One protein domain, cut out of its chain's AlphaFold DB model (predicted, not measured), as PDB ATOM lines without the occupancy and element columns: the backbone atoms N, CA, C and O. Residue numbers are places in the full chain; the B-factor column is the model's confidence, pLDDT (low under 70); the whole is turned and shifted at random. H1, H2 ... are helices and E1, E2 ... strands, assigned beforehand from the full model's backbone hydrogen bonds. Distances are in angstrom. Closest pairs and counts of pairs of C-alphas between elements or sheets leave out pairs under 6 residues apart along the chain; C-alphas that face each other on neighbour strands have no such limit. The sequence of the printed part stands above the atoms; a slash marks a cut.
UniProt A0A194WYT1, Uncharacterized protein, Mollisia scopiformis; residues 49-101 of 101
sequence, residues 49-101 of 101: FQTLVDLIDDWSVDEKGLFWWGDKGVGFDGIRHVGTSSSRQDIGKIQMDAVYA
ATOM      1  N   PHE A  49      29.580  18.808 -10.516       71.00
ATOM      2  CA  PHE A  49      28.624  19.902 -10.306       71.00
ATOM      3  C   PHE A  49      27.817  19.773  -9.011       71.00
ATOM      4  O   PHE A  49      27.590  20.776  -8.348       71.00
ATOM      5  N   GLN A  50      27.445  18.551  -8.622       75.50
ATOM      6  CA  GLN A  50      26.714  18.301  -7.379       75.50
ATOM      7  C   GLN A  50      27.517  18.754  -6.150       75.50
ATOM      8  O   GLN A  50      27.033  19.536  -5.345       75.50
ATOM      9  N   THR A  51      28.781  18.339  -6.047       70.44
ATOM     10  CA  THR A  51      29.636  18.692  -4.905       70.44
ATOM     11  C   THR A  51      30.103  20.141  -4.989       70.44
ATOM     12  O   THR A  51      30.399  20.752  -3.972       70.44
ATOM     13  N   LEU A  52      30.164  20.723  -6.189       70.38
ATOM     14  CA  LEU A  52      30.421  22.152  -6.336       70.38
ATOM     15  C   LEU A  52      29.277  22.992  -5.752       70.38
ATOM     16  O   LEU A  52      29.552  23.999  -5.109       70.38
ATOM     17  N   VAL A  53      28.023  22.569  -5.936       74.31
ATOM     18  CA  VAL A  53      26.852  23.199  -5.302       74.31
ATOM     19  C   VAL A  53      26.921  23.055  -3.781       74.31
ATOM     20  O   VAL A  53      26.687  24.040  -3.089       74.31
ATOM     21  N   ASP A  54      27.321  21.886  -3.272       74.69
ATOM     22  CA  ASP A  54      27.484  21.663  -1.826       74.69
ATOM     23  C   ASP A  54      28.610  22.511  -1.199       74.69
ATOM     24  O   ASP A  54      28.577  22.789  -0.005       74.69
ATOM     25  N   LEU A  55      29.611  22.937  -1.981       72.75
ATOM     26  CA  LEU A  55      30.682  23.825  -1.505       72.75
ATOM     27  C   LEU A  55      30.284  25.306  -1.438       72.75
ATOM     28  O   LEU A  55      31.007  26.101  -0.830       72.75
ATOM     29  N   ILE A  56      29.196  25.701  -2.100       72.44
ATOM     30  CA  ILE A  56      28.703  27.078  -2.050       72.44
ATOM     31  C   ILE A  56      27.917  27.237  -0.747       72.44
ATOM     32  O   ILE A  56      26.727  26.943  -0.670       72.44
ATOM     33  N   ASP A  57      28.630  27.695   0.280       74.38
ATOM     34  CA  ASP A  57      28.103  27.998   1.617       74.38
ATOM     35  C   ASP A  57      27.119  29.182   1.595       74.38
ATOM     36  O   ASP A  57      26.078  29.166   2.245       74.38
ATOM     37  N   ASP A  58      27.412  30.196   0.778       73.25
ATOM     38  CA  ASP A  58      26.592  31.396   0.622       73.25
ATOM     39  C   ASP A  58      26.244  31.638  -0.853       73.25
ATOM     40  O   ASP A  58      27.139  31.780  -1.694       73.25
ATOM     41  N   TRP A  59      24.938  31.703  -1.139       77.81
ATOM     42  CA  TRP A  59      24.350  32.031  -2.447       77.81
ATOM     43  C   TRP A  59      24.020  33.525  -2.599       77.81
ATOM     44  O   TRP A  59      23.392  33.939  -3.578       77.81
ATOM     45  N   SER A  60      24.449  34.353  -1.652       78.06
ATOM     46  CA  SER A  60      24.313  35.801  -1.740       78.06
ATOM     47  C   SER A  60      25.289  36.367  -2.768       78.06
ATOM     48  O   SER A  60      26.499  36.160  -2.699       78.06
ATOM     49  N   VAL A  61      24.753  37.130  -3.714       78.12
ATOM     50  CA  VAL A  61      25.531  37.849  -4.723       78.12
ATOM     51  C   VAL A  61      25.691  39.316  -4.339       78.12
ATOM     52  O   VAL A  61      24.811  39.897  -3.707       78.12
ATOM     53  N   ASP A  62      26.806  39.917  -4.752       79.12
ATOM     54  CA  ASP A  62      27.011  41.370  -4.703       79.12
ATOM     55  C   ASP A  62      25.938  42.105  -5.542       79.12
ATOM     56  O   ASP A  62      25.275  41.500  -6.390       79.12
ATOM     57  N   GLU A  63      25.839  43.430  -5.423       77.56
ATOM     58  CA  GLU A  63      24.946  44.296  -6.218       77.56
ATOM     59  C   GLU A  63      25.124  44.120  -7.740       77.56
ATOM     60  O   GLU A  63      24.251  44.464  -8.537       77.56
ATOM     61  N   LYS A  64      26.267  43.561  -8.157       79.19
ATOM     62  CA  LYS A  64      26.622  43.258  -9.552       79.19
ATOM     63  C   LYS A  64      26.356  41.806  -9.967       79.19
ATOM     64  O   LYS A  64      26.740  41.427 -11.071       79.19
ATOM     65  N   GLY A  65      25.752  40.987  -9.106       77.81
ATOM     66  CA  GLY A  65      25.510  39.566  -9.375       77.81
ATOM     67  C   GLY A  65      26.770  38.696  -9.292       77.81
ATOM     68  O   GLY A  65      26.829  37.641  -9.919       77.81
ATOM     69  N   LEU A  66      27.805  39.155  -8.581       77.06
ATOM     70  CA  LEU A  66      29.086  38.458  -8.466       77.06
ATOM     71  C   LEU A  66      29.180  37.687  -7.151       77.06
ATOM     72  O   LEU A  66      28.790  38.192  -6.101       77.06
ATOM     73  N   PHE A  67      29.773  36.498  -7.231       77.81
ATOM     74  CA  PHE A  67      30.210  35.713  -6.084       77.81
ATOM     75  C   PHE A  67      31.701  35.898  -5.850       77.81
ATOM     76  O   PHE A  67      32.500  35.816  -6.789       77.81
ATOM     77  N   TRP A  68      32.081  36.088  -4.590       80.31
ATOM     78  CA  TRP A  68      33.478  36.130  -4.181       80.31
ATOM     79  C   TRP A  68      33.838  34.825  -3.471       80.31
ATOM     80  O   TRP A  68      33.045  34.303  -2.697       80.31
ATOM     81  N   TRP A  69      35.030  34.293  -3.753       80.31
ATOM     82  CA  TRP A  69      35.578  33.079  -3.139       80.31
ATOM     83  C   TRP A  69      36.950  33.381  -2.552       80.31
ATOM     84  O   TRP A  69      37.805  33.950  -3.244       80.31
ATOM     85  N   GLY A  70      37.178  32.985  -1.302       81.88
ATOM     86  CA  GLY A  70      38.483  33.156  -0.679       81.88
ATOM     87  C   GLY A  70      38.539  32.830   0.813       81.88
ATOM     88  O   GLY A  70      37.695  32.108   1.337       81.88
ATOM     89  N   ASP A  71      39.573  33.350   1.477       83.31
ATOM     90  CA  ASP A  71      39.857  33.114   2.899       83.31
ATOM     91  C   ASP A  71      38.894  33.923   3.783       83.31
ATOM     92  O   ASP A  71      38.940  35.154   3.753       83.31
ATOM     93  N   LYS A  72      38.048  33.252   4.578       82.25
ATOM     94  CA  LYS A  72      37.175  33.898   5.582       82.25
ATOM     95  C   LYS A  72      37.916  34.180   6.900       82.25
ATOM     96  O   LYS A  72      37.357  34.786   7.811       82.25
ATOM     97  N   GLY A  73      39.181  33.773   7.011       81.31
ATOM     98  CA  GLY A  73      39.983  33.941   8.214       81.31
ATOM     99  C   GLY A  73      39.785  32.812   9.223       81.31
ATOM    100  O   GLY A  73      39.297  31.729   8.901       81.31
ATOM    101  N   VAL A  74      40.260  33.052  10.446       82.12
ATOM    102  CA  VAL A  74      40.270  32.066  11.534       82.12
ATOM    103  C   VAL A  74      38.965  32.173  12.320       82.12
ATOM    104  O   VAL A  74      38.675  33.228  12.883       82.12
ATOM    105  N   GLY A  75      38.186  31.091  12.335       76.69
ATOM    106  CA  GLY A  75      36.976  30.966  13.140       76.69
ATOM    107  C   GLY A  75      37.276  30.886  14.641       76.69
ATOM    108  O   GLY A  75      38.429  30.785  15.066       76.69
ATOM    109  N   PHE A  76      36.226  30.901  15.464       75.06
ATOM    110  CA  PHE A  76      36.335  30.799  16.931       75.06
ATOM    111  C   PHE A  76      37.017  29.503  17.399       75.06
ATOM    112  O   PHE A  76      37.617  29.446  18.469       75.06
ATOM    113  N   ASP A  77      36.957  28.497  16.544       78.62
ATOM    114  CA  ASP A  77      37.492  27.148  16.633       78.62
ATOM    115  C   ASP A  77      39.029  27.124  16.494       78.62
ATOM    116  O   ASP A  77      39.663  26.084  16.664       78.62
ATOM    117  N   GLY A  78      39.641  28.262  16.134       78.12
ATOM    118  CA  GLY A  78      41.062  28.368  15.800       78.12
ATOM    119  C   GLY A  78      41.414  27.806  14.418       78.12
ATOM    120  O   GLY A  78      42.578  27.836  14.019       78.12
ATOM    121  N   ILE A  79      40.415  27.324  13.677       78.06
ATOM    122  CA  ILE A  79      40.546  26.766  12.334       78.06
ATOM    123  C   ILE A  79      40.278  27.860  11.302       78.06
ATOM    124  O   ILE A  79      39.398  28.702  11.473       78.06
ATOM    125  N   ARG A  80      41.066  27.866  10.226       80.31
ATOM    126  CA  ARG A  80      40.886  28.792   9.112       80.31
ATOM    127  C   ARG A  80      39.952  28.188   8.072       80.31
ATOM    128  O   ARG A  80      40.134  27.031   7.698       80.31
ATOM    129  N   HIS A  81      39.003  28.976   7.575       80.69
ATOM    130  CA  HIS A  81      37.987  28.496   6.639       80.69
ATOM    131  C   HIS A  81      38.029  29.230   5.300       80.69
ATOM    132  O   HIS A  81      38.382  30.409   5.209       80.69
ATOM    133  N   VAL A  82      37.638  28.510   4.253       79.75
ATOM    134  CA  VAL A  82      37.445  29.035   2.898       79.75
ATOM    135  C   VAL A  82      35.954  29.023   2.591       79.75
ATOM    136  O   VAL A  82      35.260  28.099   3.004       79.75
ATOM    137  N   GLY A  83      35.450  30.005   1.849       77.69
ATOM    138  CA  GLY A  83      34.049  29.973   1.437       77.69
ATOM    139  C   GLY A  83      33.653  31.078   0.470       77.69
ATOM    140  O   GLY A  83      34.495  31.858   0.010       77.69
ATOM    141  N   THR A  84      32.352  31.135   0.177       82.38
ATOM    142  CA  THR A  84      31.729  32.193  -0.626       82.38
ATOM    143  C   THR A  84      31.162  33.323   0.241       82.38
ATOM    144  O   THR A  84      30.833  33.117   1.411       82.38
ATOM    145  N   SER A  85      31.089  34.530  -0.325       80.69
ATOM    146  CA  SER A  85      30.416  35.705   0.252       80.69
ATOM    147  C   SER A  85      29.962  36.651  -0.864       80.69
ATOM    148  O   SER A  85      30.575  36.710  -1.939       80.69
ATOM    149  N   SER A  86      28.917  37.427  -0.585       80.25
ATOM    150  CA  SER A  86      28.455  38.540  -1.421       80.25
ATOM    151  C   SER A  86      29.390  39.752  -1.395       80.25
ATOM    152  O   SER A  86      29.387  40.545  -2.334       80.25
ATOM    153  N   SER A  87      30.231  39.896  -0.367       78.69
ATOM    154  CA  SER A  87      31.128  41.042  -0.198       78.69
ATOM    155  C   SER A  87      32.581  40.656  -0.456       78.69
ATOM    156  O   SER A  87      33.140  39.753   0.165       78.69
ATOM    157  N   ARG A  88      33.256  41.415  -1.326       76.69
ATOM    158  CA  ARG A  88      34.703  41.252  -1.551       76.69
ATOM    159  C   ARG A  88      35.538  41.590  -0.311       76.69
ATOM    160  O   ARG A  88      36.677  41.150  -0.213       76.69
ATOM    161  N   GLN A  89      35.017  42.422   0.586       78.88
ATOM    162  CA  GLN A  89      35.751  42.888   1.769       78.88
ATOM    163  C   GLN A  89      35.813  41.808   2.852       78.88
ATOM    164  O   GLN A  89      36.766  41.777   3.626       78.88
ATOM    165  N   ASP A  90      34.848  40.890   2.833       75.94
ATOM    166  CA  ASP A  90      34.709  39.808   3.808       75.94
ATOM    167  C   ASP A  90      35.594  38.604   3.448       75.94
ATOM    168  O   ASP A  90      35.647  37.614   4.173       75.94
ATOM    169  N   ILE A  91      36.294  38.686   2.309       81.00
ATOM    170  CA  ILE A  91      37.069  37.598   1.733       81.00
ATOM    171  C   ILE A  91      38.509  38.032   1.444       81.00
ATOM    172  O   ILE A  91      38.793  38.896   0.609       81.00
ATOM    173  N   GLY A  92      39.446  37.354   2.101       80.31
ATOM    174  CA  GLY A  92      40.881  37.477   1.888       80.31
ATOM    175  C   GLY A  92      41.408  36.608   0.744       80.31
ATOM    176  O   GLY A  92      40.742  35.714   0.216       80.31
ATOM    177  N   LYS A  93      42.668  36.839   0.362       78.56
ATOM    178  CA  LYS A  93      43.378  35.927  -0.546       78.56
ATOM    179  C   LYS A  93      43.652  34.606   0.170       78.56
ATOM    180  O   LYS A  93      44.188  34.614   1.273       78.56
ATOM    181  N   ILE A  94      43.354  33.499  -0.502       78.31
ATOM    182  CA  ILE A  94      43.654  32.155   0.001       78.31
ATOM    183  C   ILE A  94      45.165  31.980   0.118       78.31
ATOM    184  O   ILE A  94      45.913  32.239  -0.831       78.31
ATOM    185  N   GLN A  95      45.589  31.545   1.297       75.88
ATOM    186  CA  GLN A  95      46.977  31.288   1.650       75.88
ATOM    187  C   GLN A  95      47.263  29.811   1.392       75.88
ATOM    188  O   GLN A  95      46.859  28.952   2.162       75.88
ATOM    189  N   MET A  96      47.918  29.491   0.276       72.62
ATOM    190  CA  MET A  96      48.138  28.095  -0.150       72.62
ATOM    191  C   MET A  96      49.042  27.293   0.806       72.62
ATOM    192  O   MET A  96      49.153  26.078   0.671       72.62
ATOM    193  N   ASP A  97      49.711  27.976   1.730       76.12
ATOM    194  CA  ASP A  97      50.575  27.457   2.790       76.12
ATOM    195  C   ASP A  97      49.858  27.291   4.143       76.12
ATOM    196  O   ASP A  97      50.430  26.717   5.071       76.12
ATOM    197  N   ALA A  98      48.611  27.754   4.262       68.75
ATOM    198  CA  ALA A  98      47.802  27.602   5.464       68.75
ATOM    199  C   ALA A  98      46.970  26.309   5.434       68.75
ATOM    200  O   ALA A  98      46.505  25.857   4.387       68.75
ATOM    201  N   VAL A  99      46.755  25.723   6.614       71.25
ATOM    202  CA  VAL A  99      45.847  24.583   6.785       71.25
ATOM    203  C   VAL A  99      44.420  25.113   6.887       71.25
ATOM    204  O   VAL A  99      44.120  25.922   7.765       71.25
ATOM    205  N   TYR A 100      43.561  24.633   5.992       69.50
ATOM    206  CA  TYR A 100      42.124  24.869   6.014       69.50
ATOM    207  C   TYR A 100      41.406  23.587   6.423       69.50
ATOM    208  O   TYR A 100      41.849  22.499   6.039       69.50
ATOM    209  N   ALA A 101      40.323  23.721   7.186       63.38
ATOM    210  CA  ALA A 101      39.419  22.611   7.487       63.38
ATOM    211  C   ALA A 101      37.987  22.928   7.055       63.38
ATOM    212  O   ALA A 101      37.623  24.132   7.028       63.38
TER     213      ALA A 101
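What this domain is: This is residues 49 to 101 of the 101 residues of an uncharacterized protein of Mollisia scopiformis (UniProt A0A194WYT1). What is the shape? There is little regular structure: a hairpin of strands E1 and E2 amid long loops, with the short helix H1 sticking out. What is in it? The 53 printed residues, 19 in named elements, hold H1, E1 and E2 in that order, a mixed class with an antiparallel sheet, E1 - E2. It is only just compact, close to loose: radius of gyration of the C-alphas 11.6 A, spans 31 by 27 by 21 A.

How they stand to each other: How do the strands pair? E1, residues 68 to 74, and E2, residues 80 to 85, form an antiparallel hairpin at 149 degrees; N 72 and O 81, 2.9 A apart, are within hydrogen-bond range. Where is the helix? H1, residues 49 to 54, stands free, apart from E2, with no C-alpha within 8 A. Every O i to N i+4 pair in H1 is within hydrogen-bond range.

Where its parts are: Where do the strands run? E1 covers 17.6 A from C-alpha 68 at (33.478, 36.130, -4.181); E2 covers 15.4 A to C-alpha 85 at (30.416, 35.705, 0.252). And H1? It covers 8.7 A from C-alpha 49.

The domain as a whole: How large is it? The farthest C-alphas, of Lys 64 and Gly 78, are 32.8 A apart. What of links and confidence? The printed part has no cut; H1 to E1 is a long link. Residues 98 and 100 to 101 have pLDDT under 70.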